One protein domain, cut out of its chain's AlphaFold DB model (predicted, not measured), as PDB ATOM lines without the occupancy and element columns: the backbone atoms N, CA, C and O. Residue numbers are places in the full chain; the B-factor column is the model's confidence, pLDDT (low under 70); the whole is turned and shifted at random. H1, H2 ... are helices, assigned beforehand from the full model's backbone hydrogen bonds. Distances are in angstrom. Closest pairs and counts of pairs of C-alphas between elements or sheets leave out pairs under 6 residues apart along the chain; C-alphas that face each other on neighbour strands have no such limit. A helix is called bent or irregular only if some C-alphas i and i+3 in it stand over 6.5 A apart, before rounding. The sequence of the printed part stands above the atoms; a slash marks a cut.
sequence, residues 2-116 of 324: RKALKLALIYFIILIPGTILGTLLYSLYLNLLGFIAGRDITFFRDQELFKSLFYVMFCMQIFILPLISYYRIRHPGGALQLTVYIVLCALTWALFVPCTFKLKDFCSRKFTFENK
ATOM      1  N   ARG A   2     213.669 303.566 258.982       79.31
ATOM      2  CA  ARG A   2     212.463 303.868 258.160       79.31
ATOM      3  C   ARG A   2     212.751 304.408 256.745       79.31
ATOM      4  O   ARG A   2     212.161 303.931 255.787       79.31
ATOM      5  N   LYS A   3     213.675 305.368 256.593       81.00
ATOM      6  CA  LYS A   3     214.037 305.942 255.276       81.00
ATOM      7  C   LYS A   3     214.691 304.936 254.316       81.00
ATOM      8  O   LYS A   3     214.466 305.014 253.119       81.00
ATOM      9  N   ALA A   4     215.486 304.004 254.836       79.94
ATOM     10  CA  ALA A   4     216.167 303.011 254.011       79.94
ATOM     11  C   ALA A   4     215.228 301.866 253.609       79.94
ATOM     12  O   ALA A   4     215.259 301.431 252.467       79.94
ATOM     13  N   LEU A   5     214.323 301.455 254.503       85.06
ATOM     14  CA  LEU A   5     213.262 300.503 254.163       85.06
ATOM     15  C   LEU A   5     212.323 301.077 253.089       85.06
ATOM     16  O   LEU A   5     211.988 300.393 252.129       85.06
ATOM     17  N   LYS A   6     211.964 302.366 253.199       88.31
ATOM     18  CA  LYS A   6     211.201 303.070 252.156       88.31
ATOM     19  C   LYS A   6     211.919 303.061 250.804       88.31
ATOM     20  O   LYS A   6     211.255 302.876 249.795       88.31
ATOM     21  N   LEU A   7     213.249 303.213 250.780       88.12
ATOM     22  CA  LEU A   7     214.038 303.124 249.545       88.12
ATOM     23  C   LEU A   7     213.863 301.760 248.863       88.12
ATOM     24  O   LEU A   7     213.593 301.712 247.669       88.12
ATOM     25  N   ALA A   8     213.994 300.673 249.628       89.69
ATOM     26  CA  ALA A   8     213.822 299.317 249.114       89.69
ATOM     27  C   ALA A   8     212.390 299.071 248.621       89.69
ATOM     28  O   ALA A   8     212.191 298.513 247.549       89.69
ATOM     29  N   LEU A   9     211.385 299.547 249.354       91.12
ATOM     30  CA  LEU A   9     209.990 299.440 248.931       91.12
ATOM     31  C   LEU A   9     209.736 300.200 247.617       91.12
ATOM     32  O   LEU A   9     209.131 299.662 246.696       91.12
ATOM     33  N   ILE A  10     210.254 301.423 247.495       91.50
ATOM     34  CA  ILE A  10     210.128 302.230 246.274       91.50
ATOM     35  C   ILE A  10     210.852 301.587 245.095       91.50
ATOM     36  O   ILE A  10     210.332 301.622 243.986       91.50
ATOM     37  N   TYR A  11     212.009 300.966 245.326       93.75
ATOM     38  CA  TYR A  11     212.704 300.196 244.301       93.75
ATOM     39  C   TYR A  11     211.786 299.141 243.670       93.75
ATOM     40  O   TYR A  11     211.636 299.121 242.452       93.75
ATOM     41  N   PHE A  12     211.103 298.328 244.481       92.94
ATOM     42  CA  PHE A  12     210.189 297.305 243.965       92.94
ATOM     43  C   PHE A  12     208.925 297.895 243.326       92.94
ATOM     44  O   PHE A  12     208.476 297.387 242.300       92.94
ATOM     45  N   ILE A  13     208.383 298.988 243.876       92.00
ATOM     46  CA  ILE A  13     207.212 299.685 243.311       92.00
ATOM     47  C   ILE A  13     207.520 300.308 241.946       92.00
ATOM     48  O   ILE A  13     206.652 300.352 241.083       92.00
ATOM     49  N   ILE A  14     208.739 300.797 241.725       92.56
ATOM     50  CA  ILE A  14     209.131 301.317 240.411       92.56
ATOM     51  C   ILE A  14     209.430 300.154 239.465       92.56
ATOM     52  O   ILE A  14     208.969 300.161 238.327       92.56
ATOM     53  N   LEU A  15     210.174 299.145 239.926       93.50
ATOM     54  CA  LEU A  15     210.621 298.047 239.076       93.50
ATOM     55  C   LEU A  15     209.451 297.197 238.563       93.50
ATOM     56  O   LEU A  15     209.374 296.956 237.362       93.50
ATOM     57  N   ILE A  16     208.539 296.754 239.436       93.12
ATOM     58  CA  ILE A  16     207.481 295.798 239.071       93.12
ATOM     59  C   ILE A  16     206.385 296.488 238.230       93.12
ATOM     60  O   ILE A  16     206.299 296.192 237.036       93.12
ATOM     61  N   PRO A  17     205.595 297.447 238.767       93.69
ATOM     62  CA  PRO A  17     204.647 298.233 237.976       93.69
ATOM     63  C   PRO A  17     205.247 298.895 236.735       93.69
ATOM     64  O   PRO A  17     204.619 298.870 235.680       93.69
ATOM     65  N   GLY A  18     206.457 299.459 236.829       92.06
ATOM     66  CA  GLY A  18     207.106 300.108 235.689       92.06
ATOM     67  C   GLY A  18     207.433 299.129 234.562       92.06
ATOM     68  O   GLY A  18     207.238 299.461 233.397       92.06
ATOM     69  N   THR A  19     207.835 297.898 234.893       94.00
ATOM     70  CA  THR A  19     208.035 296.843 233.889       94.00
ATOM     71  C   THR A  19     206.715 296.441 233.236       94.00
ATOM     72  O   THR A  19     206.663 296.322 232.014       94.00
ATOM     73  N   ILE A  20     205.642 296.270 234.015       93.62
ATOM     74  CA  ILE A  20     204.319 295.896 233.483       93.62
ATOM     75  C   ILE A  20     203.807 296.988 232.536       93.62
ATOM     76  O   ILE A  20     203.517 296.712 231.375       93.62
ATOM     77  N   LEU A  21     203.760 298.237 233.004       93.88
ATOM     78  CA  LEU A  21     203.269 299.368 232.220       93.88
ATOM     79  C   LEU A  21     204.139 299.617 230.981       93.88
ATOM     80  O   LEU A  21     203.614 299.795 229.884       93.88
ATOM     81  N   GLY A  22     205.465 299.567 231.134       92.31
ATOM     82  CA  GLY A  22     206.395 299.703 230.018       92.31
ATOM     83  C   GLY A  22     206.219 298.599 228.977       92.31
ATOM     84  O   GLY A  22     206.263 298.884 227.786       92.31
ATOM     85  N   THR A  23     205.953 297.359 229.401       92.75
ATOM     86  CA  THR A  23     205.702 296.226 228.491       92.75
ATOM     87  C   THR A  23     204.442 296.452 227.668       92.75
ATOM     88  O   THR A  23     204.464 296.243 226.457       92.75
ATOM     89  N   LEU A  24     203.358 296.922 228.294       91.38
ATOM     90  CA  LEU A  24     202.110 297.229 227.593       91.38
ATOM     91  C   LEU A  24     202.301 298.373 226.587       91.38
ATOM     92  O   LEU A  24     201.886 298.249 225.437       91.38
ATOM     93  N   LEU A  25     202.983 299.452 226.989       91.19
ATOM     94  CA  LEU A  25     203.265 300.596 226.116       91.19
ATOM     95  C   LEU A  25     204.181 300.228 224.947       91.19
ATOM     96  O   LEU A  25     203.924 300.624 223.813       91.19
ATOM     97  N   TYR A  26     205.240 299.459 225.198       88.69
ATOM     98  CA  TYR A  26     206.163 299.051 224.143       88.69
ATOM     99  C   TYR A  26     205.532 298.019 223.197       88.69
ATOM    100  O   TYR A  26     205.776 298.065 221.996       88.69
ATOM    101  N   SER A  27     204.649 297.154 223.702       88.62
ATOM    102  CA  SER A  27     203.847 296.257 222.862       88.62
ATOM    103  C   SER A  27     202.886 297.035 221.959       88.62
ATOM    104  O   SER A  27     202.764 296.724 220.775       88.62
ATOM    105  N   LEU A  28     202.256 298.098 222.476       87.94
ATOM    106  CA  LEU A  28     201.445 299.011 221.666       87.94
ATOM    107  C   LEU A  28     202.297 299.692 220.584       87.94
ATOM    108  O   LEU A  28     201.891 299.745 219.429       87.94
ATOM    109  N   TYR A  29     203.495 300.162 220.940       85.50
ATOM    110  CA  TYR A  29     204.440 300.743 219.985       85.50
ATOM    111  C   TYR A  29     204.817 299.755 218.872       85.50
ATOM    112  O   TYR A  29     204.763 300.118 217.700       85.50
ATOM    113  N   LEU A  30     205.144 298.501 219.209       80.69
ATOM    114  CA  LEU A  30     205.451 297.472 218.210       80.69
ATOM    115  C   LEU A  30     204.245 297.140 217.325       80.69
ATOM    116  O   LEU A  30     204.431 296.954 216.127       80.69
ATOM    117  N   ASN A  31     203.033 297.122 217.882       82.31
ATOM    118  CA  ASN A  31     201.802 296.932 217.114       82.31
ATOM    119  C   ASN A  31     201.563 298.073 216.126       82.31
ATOM    120  O   ASN A  31     201.267 297.825 214.963       82.31
ATOM    121  N   LEU A  32     201.727 299.324 216.564       81.50
ATOM    122  CA  LEU A  32     201.595 300.493 215.693       81.50
ATOM    123  C   LEU A  32     202.670 300.500 214.603       81.50
ATOM    124  O   LEU A  32     202.374 300.792 213.449       81.50
ATOM    125  N   LEU A  33     203.904 300.128 214.947       76.12
ATOM    126  CA  LEU A  33     204.981 299.981 213.972       76.12
ATOM    127  C   LEU A  33     204.683 298.852 212.978       76.12
ATOM    128  O   LEU A  33     204.915 299.016 211.786       76.12
ATOM    129  N   GLY A  34     204.143 297.728 213.454       73.69
ATOM    130  CA  GLY A  34     203.677 296.619 212.626       73.69
ATOM    131  C   GLY A  34     202.558 297.047 211.681       73.69
ATOM    132  O   GLY A  34     202.612 296.728 210.497       73.69
ATOM    133  N   PHE A  35     201.608 297.837 212.173       76.62
ATOM    134  CA  PHE A  35     200.518 298.392 211.381       76.62
ATOM    135  C   PHE A  35     201.012 299.332 210.283       76.62
ATOM    136  O   PHE A  35     200.650 299.169 209.122       76.62
ATOM    137  N   ILE A  36     201.916 300.257 210.619       71.31
ATOM    138  CA  ILE A  36     202.579 301.111 209.623       71.31
ATOM    139  C   ILE A  36     203.368 300.257 208.630       71.31
ATOM    140  O   ILE A  36     203.412 300.570 207.447       71.31
ATOM    141  N   ALA A  37     203.965 299.157 209.088       65.62
ATOM    142  CA  ALA A  37     204.642 298.190 208.240       65.62
ATOM    143  C   ALA A  37     203.687 297.277 207.448       65.62
ATOM    144  O   ALA A  37     204.188 296.413 206.738       65.62
ATOM    145  N   GLY A  38     202.365 297.469 207.514       63.62
ATOM    146  CA  GLY A  38     201.376 296.762 206.695       63.62
ATOM    147  C   GLY A  38     200.810 295.473 207.297       63.62
ATOM    148  O   GLY A  38     200.220 294.704 206.539       63.62
ATOM    149  N   ARG A  39     200.996 295.251 208.608       69.00
ATOM    150  CA  ARG A  39     200.392 294.151 209.380       69.00
ATOM    151  C   ARG A  39     199.041 294.554 209.964       69.00
ATOM    152  O   ARG A  39     198.829 295.719 210.292       69.00
ATOM    153  N   ASP A  40     198.166 293.588 210.207       71.38
ATOM    154  CA  ASP A  40     196.928 293.845 210.949       71.38
ATOM    155  C   ASP A  40     197.206 294.220 212.414       71.38
ATOM    156  O   ASP A  40     198.139 293.712 213.045       71.38
ATOM    157  N   ILE A  41     196.364 295.089 212.985       74.75
ATOM    158  CA  ILE A  41     196.452 295.457 214.405       74.75
ATOM    159  C   ILE A  41     195.985 294.269 215.249       74.75
ATOM    160  O   ILE A  41     194.790 294.069 215.466       74.75
ATOM    161  N   THR A  42     196.935 293.496 215.771       71.75
ATOM    162  CA  THR A  42     196.658 292.402 216.707       71.75
ATOM    163  C   THR A  42     197.141 292.770 218.100       71.75
ATOM    164  O   THR A  42     198.243 292.404 218.506       71.75
ATOM    165  N   PHE A  43     196.308 293.488 218.856       73.88
ATOM    166  CA  PHE A  43     196.649 293.855 220.228       73.88
ATOM    167  C   PHE A  43     197.029 292.617 221.052       73.88
ATOM    168  O   PHE A  43     196.308 291.621 221.067       73.88
ATOM    169  N   PHE A  44     198.148 292.711 221.778       68.38
ATOM    170  CA  PHE A  44     198.572 291.719 222.774       68.38
ATOM    171  C   PHE A  44     198.902 290.324 222.227       68.38
ATOM    172  O   PHE A  44     198.749 289.330 222.932       68.38
ATOM    173  N   ARG A  45     199.431 290.228 221.003       76.69
ATOM    174  CA  ARG A  45     199.980 288.961 220.505       76.69
ATOM    175  C   ARG A  45     201.164 288.504 221.364       76.69
ATOM    176  O   ARG A  45     202.087 289.282 221.616       76.69
ATOM    177  N   ASP A  46     201.182 287.223 221.741       78.44
ATOM    178  CA  ASP A  46     202.189 286.648 222.648       78.44
ATOM    179  C   ASP A  46     203.623 287.001 222.247       78.44
ATOM    180  O   ASP A  46     204.423 287.428 223.076       78.44
ATOM    181  N   GLN A  47     203.958 286.890 220.958       78.88
ATOM    182  CA  GLN A  47     205.319 287.141 220.476       78.88
ATOM    183  C   GLN A  47     205.791 288.580 220.736       78.88
ATOM    184  O   GLN A  47     206.948 288.808 221.091       78.88
ATOM    185  N   GLU A  48     204.907 289.558 220.543       77.94
ATOM    186  CA  GLU A  48     205.216 290.975 220.726       77.94
ATOM    187  C   GLU A  48     205.239 291.338 222.202       77.94
ATOM    188  O   GLU A  48     206.146 292.048 222.634       77.94
ATOM    189  N   LEU A  49     204.330 290.767 222.994       85.44
ATOM    190  CA  LEU A  49     204.365 290.858 224.449       85.44
ATOM    191  C   LEU A  49     205.672 290.303 225.022       85.44
ATOM    192  O   LEU A  49     206.306 290.973 225.833       85.44
ATOM    193  N   PHE A  50     206.128 289.134 224.567       86.12
ATOM    194  CA  PHE A  50     207.392 288.542 225.013       86.12
ATOM    195  C   PHE A  50     208.602 289.389 224.606       86.12
ATOM    196  O   PHE A  50     209.468 289.661 225.442       86.12
ATOM    197  N   LYS A  51     208.664 289.846 223.347       83.50
ATOM    198  CA  LYS A  51     209.728 290.757 222.884       83.50
ATOM    199  C   LYS A  51     209.749 292.041 223.714       83.50
ATOM    200  O   LYS A  51     210.821 292.487 224.126       83.50
ATOM    201  N   SER A  52     208.570 292.589 223.997       87.69
ATOM    202  CA  SER A  52     208.403 293.803 224.790       87.69
ATOM    203  C   SER A  52     208.834 293.609 226.233       87.69
ATOM    204  O   SER A  52     209.586 294.428 226.753       87.69
ATOM    205  N   LEU A  53     208.433 292.500 226.854       91.81
ATOM    206  CA  LEU A  53     208.750 292.190 228.240       91.81
ATOM    207  C   LEU A  53     210.261 292.158 228.461       91.81
ATOM    208  O   LEU A  53     210.767 292.861 229.330       91.81
ATOM    209  N   PHE A  54     211.003 291.394 227.655       90.81
ATOM    210  CA  PHE A  54     212.452 291.277 227.841       90.81
ATOM    211  C   PHE A  54     213.200 292.573 227.521       90.81
ATOM    212  O   PHE A  54     214.174 292.892 228.204       90.81
ATOM    213  N   TYR A  55     212.745 293.333 226.520       88.88
ATOM    214  CA  TYR A  55     213.323 294.641 226.212       88.88
ATOM    215  C   TYR A  55     213.116 295.635 227.365       88.88
ATOM    216  O   TYR A  55     214.065 296.269 227.829       88.88
ATOM    217  N   VAL A  56     211.887 295.730 227.874       91.38
ATOM    218  CA  VAL A  56     211.530 296.651 228.957       91.38
ATOM    219  C   VAL A  56     212.163 296.225 230.275       91.38
ATOM    220  O   VAL A  56     212.689 297.081 230.977       91.38
ATOM    221  N   MET A  57     212.191 294.929 230.603       91.75
ATOM    222  CA  MET A  57     212.885 294.418 231.792       91.75
ATOM    223  C   MET A  57     214.351 294.851 231.812       91.75
ATOM    224  O   MET A  57     214.827 295.351 232.831       91.75
ATOM    225  N   PHE A  58     215.049 294.709 230.682       91.00
ATOM    226  CA  PHE A  58     216.437 295.141 230.551       91.00
ATOM    227  C   PHE A  58     216.585 296.658 230.746       91.00
ATOM    228  O   PHE A  58     217.412 297.107 231.542       91.00
ATOM    229  N   CYS A  59     215.736 297.458 230.092       90.31
ATOM    230  CA  CYS A  59     215.743 298.913 230.260       90.31
ATOM    231  C   CYS A  59     215.484 299.314 231.720       90.31
ATOM    232  O   CYS A  59     216.208 300.135 232.282       90.31
ATOM    233  N   MET A  60     214.491 298.701 232.365       91.94
ATOM    234  CA  MET A  60     214.149 298.962 233.761       91.94
ATOM    235  C   MET A  60     215.299 298.601 234.705       91.94
ATOM    236  O   MET A  60     215.582 299.367 235.620       91.94
ATOM    237  N   GLN A  61     216.016 297.501 234.467       91.94
ATOM    238  CA  GLN A  61     217.191 297.116 235.263       91.94
ATOM    239  C   GLN A  61     218.345 298.121 235.163       91.94
ATOM    240  O   GLN A  61     219.061 298.331 236.139       91.94
ATOM    241  N   ILE A  62     218.502 298.785 234.017       90.88
ATOM    242  CA  ILE A  62     219.487 299.859 233.847       90.88
ATOM    243  C   ILE A  62     219.009 301.145 234.529       90.88
ATOM    244  O   ILE A  62     219.749 301.760 235.300       90.88
ATOM    245  N   PHE A  63     217.765 301.554 234.274       90.94
ATOM    246  CA  PHE A  63     217.230 302.839 234.730       90.94
ATOM    247  C   PHE A  63     216.789 302.855 236.195       90.94
ATOM    248  O   PHE A  63     216.628 303.930 236.773       90.94
ATOM    249  N   ILE A  64     216.641 301.706 236.851       91.38
ATOM    250  CA  ILE A  64     216.260 301.688 238.263       91.38
ATOM    251  C   ILE A  64     217.329 302.352 239.148       91.38
ATOM    252  O   ILE A  64     216.991 303.051 240.100       91.38
ATOM    253  N   LEU A  65     218.614 302.234 238.799       89.25
ATOM    254  CA  LEU A  65     219.728 302.841 239.537       89.25
ATOM    255  C   LEU A  65     219.683 304.382 239.583       89.25
ATOM    256  O   LEU A  65     219.692 304.944 240.690       89.25
ATOM    257  N   PRO A  66     219.599 305.102 238.442       90.44
ATOM    258  CA  PRO A  66     219.412 306.547 238.468       90.44
ATOM    259  C   PRO A  66     218.060 306.937 239.083       90.44
ATOM    260  O   PRO A  66     218.001 307.931 239.799       90.44
ATOM    261  N   LEU A  67     216.987 306.154 238.923       91.38
ATOM    262  CA  LEU A  67     215.687 306.469 239.540       91.38
ATOM    263  C   LEU A  67     215.727 306.420 241.079       91.38
ATOM    264  O   LEU A  67     215.229 307.332 241.746       91.38
ATOM    265  N   ILE A  68     216.375 305.411 241.671       91.00
ATOM    266  CA  ILE A  68     216.597 305.355 243.127       91.00
ATOM    267  C   ILE A  68     217.494 306.516 243.580       91.00
ATOM    268  O   ILE A  68     217.264 307.128 244.630       91.00
ATOM    269  N   SER A  69     218.523 306.833 242.792       89.94
ATOM    270  CA  SER A  69     219.426 307.950 243.069       89.94
ATOM    271  C   SER A  69     218.678 309.288 243.043       89.94
ATOM    272  O   SER A  69     218.874 310.110 243.938       89.94
ATOM    273  N   TYR A  70     217.732 309.469 242.118       91.44
ATOM    274  CA  TYR A  70     216.824 310.615 242.072       91.44
ATOM    275  C   TYR A  70     215.919 310.684 243.309       91.44
ATOM    276  O   TYR A  70     215.791 311.746 243.925       91.44
ATOM    277  N   TYR A  71     215.353 309.554 243.749       89.56
ATOM    278  CA  TYR A  71     214.564 309.517 244.985       89.56
ATOM    279  C   TYR A  71     215.362 310.038 246.193       89.56
ATOM    280  O   TYR A  71     214.837 310.800 247.014       89.56
ATOM    281  N   ARG A  72     216.656 309.706 246.285       86.81
ATOM    282  CA  ARG A  72     217.534 310.226 247.345       86.81
ATOM    283  C   ARG A  72     217.702 311.745 247.292       86.81
ATOM    284  O   ARG A  72     217.788 312.354 248.358       86.81
ATOM    285  N   ILE A  73     217.731 312.363 246.109       87.62
ATOM    286  CA  ILE A  73     217.834 313.830 245.971       87.62
ATOM    287  C   ILE A  73     216.684 314.513 246.726       87.62
ATOM    288  O   ILE A  73     216.892 315.509 247.424       87.62
ATOM    289  N   ARG A  74     215.468 313.954 246.641       85.19
ATOM    290  CA  ARG A  74     214.306 314.432 247.410       85.19
ATOM    291  C   ARG A  74     214.340 314.005 248.875       85.19
ATOM    292  O   ARG A  74     213.925 314.774 249.741       85.19
ATOM    293  N   HIS A  75     214.832 312.803 249.158       85.25
ATOM    294  CA  HIS A  75     214.819 312.209 250.494       85.25
ATOM    295  C   HIS A  75     216.234 311.836 250.958       85.25
ATOM    296  O   HIS A  75     216.595 310.653 250.965       85.25
ATOM    297  N   PRO A  76     217.038 312.826 251.393       80.38
ATOM    298  CA  PRO A  76     218.378 312.560 251.880       80.38
ATOM    299  C   PRO A  76     218.328 311.736 253.174       80.38
ATOM    300  O   PRO A  76     217.556 312.003 254.112       80.38
ATOM    301  N   GLY A  77     219.196 310.734 253.233       77.06
ATOM    302  CA  GLY A  77     219.430 309.896 254.401       77.06
ATOM    303  C   GLY A  77     220.915 309.625 254.618       77.06
ATOM    304  O   GLY A  77     221.773 310.088 253.865       77.06
ATOM    305  N   GLY A  78     221.208 308.935 255.720       80.88
ATOM    306  CA  GLY A  78     222.571 308.641 256.165       80.88
ATOM    307  C   GLY A  78     223.161 307.374 255.542       80.88
ATOM    308  O   GLY A  78     222.608 306.813 254.597       80.88
ATOM    309  N   ALA A  79     224.259 306.891 256.130       83.00
ATOM    310  CA  ALA A  79     225.028 305.741 255.643       83.00
ATOM    311  C   ALA A  79     224.183 304.473 255.409       83.00
ATOM    312  O   ALA A  79     224.382 303.782 254.421       83.00
ATOM    313  N   LEU A  80     223.166 304.222 256.238       86.19
ATOM    314  CA  LEU A  80     222.283 303.056 256.094       86.19
ATOM    315  C   LEU A  80     221.535 303.044 254.743       86.19
ATOM    316  O   LEU A  80     221.314 301.988 254.164       86.19
ATOM    317  N   GLN A  81     221.178 304.214 254.199       87.19
ATOM    318  CA  GLN A  81     220.547 304.305 252.877       87.19
ATOM    319  C   GLN A  81     221.535 303.987 251.744       87.19
ATOM    320  O   GLN A  81     221.126 303.425 250.733       87.19
ATOM    321  N   LEU A  82     222.818 304.325 251.915       88.38
ATOM    322  CA  LEU A  82     223.882 303.937 250.987       88.38
ATOM    323  C   LEU A  82     224.093 302.419 251.017       88.38
ATOM    324  O   LEU A  82     224.162 301.805 249.960       88.38
ATOM    325  N   THR A  83     224.117 301.801 252.202       89.62
ATOM    326  CA  THR A  83     224.224 300.338 252.326       89.62
ATOM    327  C   THR A  83     223.077 299.633 251.607       89.62
ATOM    328  O   THR A  83     223.319 298.732 250.813       89.62
ATOM    329  N   VAL A  84     221.830 300.079 251.816       92.00
ATOM    330  CA  VAL A  84     220.670 299.510 251.108       92.00
ATOM    331  C   VAL A  84     220.780 299.721 249.598       92.00
ATOM    332  O   VAL A  84     220.496 298.798 248.846       92.00
ATOM    333  N   TYR A  85     221.234 300.891 249.142       92.31
ATOM    334  CA  TYR A  85     221.471 301.129 247.718       92.31
ATOM    335  C   TYR A  85     222.480 300.133 247.129       92.31
ATOM    336  O   TYR A  85     222.174 299.509 246.119       92.31
ATOM    337  N   ILE A  86     223.626 299.916 247.783       92.88
ATOM    338  CA  ILE A  86     224.647 298.950 247.337       92.88
ATOM    339  C   ILE A  86     224.064 297.533 247.256       92.88
ATOM    340  O   ILE A  86     224.275 296.842 246.262       92.88
ATOM    341  N   VAL A  87     223.284 297.116 248.260       93.88
ATOM    342  CA  VAL A  87     222.623 295.800 248.262       93.88
ATOM    343  C   VAL A  87     221.632 295.671 247.101       93.88
ATOM    344  O   VAL A  87     221.617 294.644 246.433       93.88
ATOM    345  N   LEU A  88     220.839 296.707 246.812       94.12
ATOM    346  CA  LEU A  88     219.908 296.705 245.676       94.12
ATOM    347  C   LEU A  88     220.640 296.685 244.327       94.12
ATOM    348  O   LEU A  88     220.201 295.997 243.407       94.12
ATOM    349  N   CYS A  89     221.774 297.382 244.211       93.75
ATOM    350  CA  CYS A  89     222.633 297.317 243.027       93.75
ATOM    351  C   CYS A  89     223.140 295.888 242.808       93.75
ATOM    352  O   CYS A  89     222.985 295.336 241.719       93.75
ATOM    353  N   ALA A  90     223.688 295.273 243.858       94.06
ATOM    354  CA  ALA A  90     224.159 293.895 243.815       94.06
ATOM    355  C   ALA A  90     223.020 292.928 243.466       94.06
ATOM    356  O   ALA A  90     223.191 292.083 242.597       94.06
ATOM    357  N   LEU A  91     221.833 293.094 244.055       94.38
ATOM    358  CA  LEU A  91     220.654 292.289 243.734       94.38
ATOM    359  C   LEU A  91     220.249 292.423 242.255       94.38
ATOM    360  O   LEU A  91     219.937 291.429 241.603       94.38
ATOM    361  N   THR A  92     220.291 293.639 241.707       94.75
ATOM    362  CA  THR A  92     219.951 293.896 240.298       94.75
ATOM    363  C   THR A  92     220.902 293.152 239.368       94.75
ATOM    364  O   THR A  92     220.461 292.380 238.519       94.75
ATOM    365  N   TRP A  93     222.208 293.339 239.556       94.31
ATOM    366  CA  TRP A  93     223.219 292.861 238.614       94.31
ATOM    367  C   TRP A  93     223.671 291.422 238.867       94.31
ATOM    368  O   TRP A  93     223.971 290.703 237.921       94.31
ATOM    369  N   ALA A  94     223.704 290.953 240.111       93.06
ATOM    370  CA  ALA A  94     224.105 289.580 240.417       93.06
ATOM    371  C   ALA A  94     222.945 288.579 240.303       93.06
ATOM    372  O   ALA A  94     223.197 287.397 240.083       93.06
ATOM    373  N   LEU A  95     221.689 289.028 240.445       93.38
ATOM    374  CA  LEU A  95     220.520 288.142 240.457       93.38
ATOM    375  C   LEU A  95     219.510 288.473 239.352       93.38
ATOM    376  O   LEU A  95     219.272 287.629 238.493       93.38
ATOM    377  N   PHE A  96     218.937 289.681 239.307       93.44
ATOM    378  CA  PHE A  96     217.836 289.955 238.367       93.44
ATOM    379  C   PHE A  96     218.250 289.946 236.892       93.44
ATOM    380  O   PHE A  96     217.573 289.306 236.084       93.44
ATOM    381  N   VAL A  97     219.356 290.600 236.537       93.06
ATOM    382  CA  VAL A  97     219.882 290.626 235.161       93.06
ATOM    383  C   VAL A  97     220.172 289.206 234.637       93.06
ATOM    384  O   VAL A  97     219.574 288.819 233.629       93.06
ATOM    385  N   PRO A  98     220.986 288.361 235.307       92.25
ATOM    386  CA  PRO A  98     221.248 287.009 234.811       92.25
ATOM    387  C   PRO A  98     219.996 286.121 234.809       92.25
ATOM    388  O   PRO A  98     219.820 285.327 233.884       92.25
ATOM    389  N   CYS A  99     219.091 286.263 235.786       92.12
ATOM    390  CA  CYS A  99     217.797 285.574 235.758       92.12
ATOM    391  C   CYS A  99     216.957 285.972 234.539       92.12
ATOM    392  O   CYS A  99     216.301 285.117 233.951       92.12
ATOM    393  N   THR A 100     217.008 287.239 234.124       92.19
ATOM    394  CA  THR A 100     216.276 287.737 232.950       92.19
ATOM    395  C   THR A 100     216.801 287.111 231.667       92.19
ATOM    396  O   THR A 100     216.004 286.680 230.836       92.19
ATOM    397  N   PHE A 101     218.122 286.976 231.522       90.81
ATOM    398  CA  PHE A 101     218.704 286.285 230.369       90.81
ATOM    399  C   PHE A 101     218.379 284.794 230.363       90.81
ATOM    400  O   PHE A 101     217.918 284.288 229.347       90.81
ATOM    401  N   LYS A 102     218.497 284.105 231.504       90.31
ATOM    402  CA  LYS A 102     218.111 282.687 231.602       90.31
ATOM    403  C   LYS A 102     216.634 282.465 231.266       90.31
ATOM    404  O   LYS A 102     216.302 281.501 230.582       90.31
ATOM    405  N   LEU A 103     215.754 283.353 231.732       90.12
ATOM    406  CA  LEU A 103     214.327 283.301 231.423       90.12
ATOM    407  C   LEU A 103     214.071 283.554 229.933       90.12
ATOM    408  O   LEU A 103     213.300 282.821 229.319       90.12
ATOM    409  N   LYS A 104     214.754 284.538 229.337       89.25
ATOM    410  CA  LYS A 104     214.691 284.820 227.898       89.25
ATOM    411  C   LYS A 104     215.118 283.611 227.074       89.25
ATOM    412  O   LYS A 104     214.397 283.220 226.159       89.25
ATOM    413  N   ASP A 105     216.238 282.990 227.428       86.94
ATOM    414  CA  ASP A 105     216.756 281.812 226.738       86.94
ATOM    415  C   ASP A 105     215.787 280.632 226.863       86.94
ATOM    416  O   ASP A 105     215.461 279.987 225.868       86.94
ATOM    417  N   PHE A 106     215.244 280.395 228.059       87.12
ATOM    418  CA  PHE A 106     214.231 279.365 228.295       87.12
ATOM    419  C   PHE A 106     212.961 279.583 227.461       87.12
ATOM    420  O   PHE A 106     212.481 278.647 226.819       87.12
ATOM    421  N   CYS A 107     212.438 280.811 227.425       84.56
ATOM    422  CA  CYS A 107     211.274 281.158 226.612       84.56
ATOM    423  C   CYS A 107     211.571 280.997 225.116       84.56
ATOM    424  O   CYS A 107     210.777 280.393 224.404       84.56
ATOM    425  N   SER A 108     212.730 281.464 224.643       82.19
ATOM    426  CA  SER A 108     213.108 281.363 223.227       82.19
ATOM    427  C   SER A 108     213.252 279.919 222.728       82.19
ATOM    428  O   SER A 108     212.999 279.653 221.559       82.19
ATOM    429  N   ARG A 109     213.603 278.973 223.610       81.12
ATOM    430  CA  ARG A 109     213.674 277.539 223.284       81.12
ATOM    431  C   ARG A 109     212.311 276.853 223.249       81.12
ATOM    432  O   ARG A 109     212.149 275.884 222.518       81.12
ATOM    433  N   LYS A 110     211.358 277.301 224.073       75.75
ATOM    434  CA  LYS A 110     210.021 276.689 224.176       75.75
ATOM    435  C   LYS A 110     209.016 277.250 223.179       75.75
ATOM    436  O   LYS A 110     208.086 276.547 222.804       75.75
ATOM    437  N   PHE A 111     209.189 278.503 222.782       68.38
ATOM    438  CA  PHE A 111     208.273 279.195 221.893       68.38
ATOM    439  C   PHE A 111     208.991 279.524 220.585       68.38
ATOM    440  O   PHE A 111     209.876 280.378 220.545       68.38
ATOM    441  N   THR A 112     208.598 278.855 219.501       58.38
ATOM    442  CA  THR A 112     209.058 279.204 218.154       58.38
ATOM    443  C   THR A 112     208.361 280.488 217.730       58.38
ATOM    444  O   THR A 112     207.228 280.493 217.248       58.38
ATOM    445  N   PHE A 113     209.030 281.612 217.954       57.66
ATOM    446  CA  PHE A 113     208.562 282.903 217.482       57.66
ATOM    447  C   PHE A 113     208.901 283.037 215.995       57.66
ATOM    448  O   PHE A 113     209.900 283.660 215.639       57.66
ATOM    449  N   GLU A 114     208.107 282.421 215.113       51.12
ATOM    450  CA  GLU A 114     208.219 282.684 213.677       51.12
ATOM    451  C   GLU A 114     207.993 284.178 213.436       51.12
ATOM    452  O   GLU A 114     206.886 284.692 213.612       51.12
ATOM    453  N   ASN A 115     209.048 284.880 213.019       51.72
ATOM    454  CA  ASN A 115     208.892 286.161 212.352       51.72
ATOM    455  C   ASN A 115     208.292 285.846 210.984       51.72
ATOM    456  O   ASN A 115     209.036 285.667 210.024       51.72
ATOM    457  N   LYS A 116     206.965 285.738 210.897       52.72
ATOM    458  CA  LYS A 116     206.300 285.703 209.596       52.72
ATOM    459  C   LYS A 116     206.684 286.990 208.865       52.72
ATOM    460  O   LYS A 116     206.317 288.091 209.289       52.72
TER     461      LYS A 116
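What this domain is: This is residues 2 to 116 of the 324 residues of an uncharacterized protein of Treponema bryantii (UniProt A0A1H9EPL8). Three long helices run up and down in a loose, elongated bundle: H2 folds back across H1, and the bent H3 returns along H2, its first arm also meeting the beginning of H1. The 115 printed residues, all helix in class, hold H1, H2, H3 in that order; the radius of gyration of the C-alphas is 17.3 A, the spans 55 by 28 by 16 A.

Where its parts are: H1, residues 2 to 36, begins at C-alpha (212.463, 303.868, 258.160) and is 49.6 A long. H2, residues 46 to 74, is 39.1 A, with a kink of 42 degrees near residue 63. H3, residues 79 to 110, assigned as one helix by its hydrogen bonds, is bent, with C-alphas 94 and 97 6.8 A apart: H3a, residues 79 to 94, is 22.2 A; H3b, residues 97 to 110, is 20.3 A, and its last C-alpha, C-alpha 110, is at (210.021, 276.689, 224.176).

How they stand to each other: H1 and H2, a helical hairpin, touch, closest at C-alphas Thr 23 and Leu 53, 5.1 A. H1 touches H3a with residues 3 to 8 alone, closest at C-alphas Ala 4 and Gln 81, 4.7 A. H2 touches H3b with residues 54 to 61 alone, closest at C-alphas Phe 54 and Lys 104, 6.8 A. H1 and H3b are apart. O i to N i+4 pairs are within hydrogen-bond range throughout H3a and H3b, in 30 of 31 for H1 and 22 of 25 for H2.

The domain as a whole: The farthest C-alphas, Gly 38 and Gly 78, are 55.1 A apart. The printed part has no cut and no long link; pLDDT is under 70 at residues 37 to 39, 44 and 111 to 116.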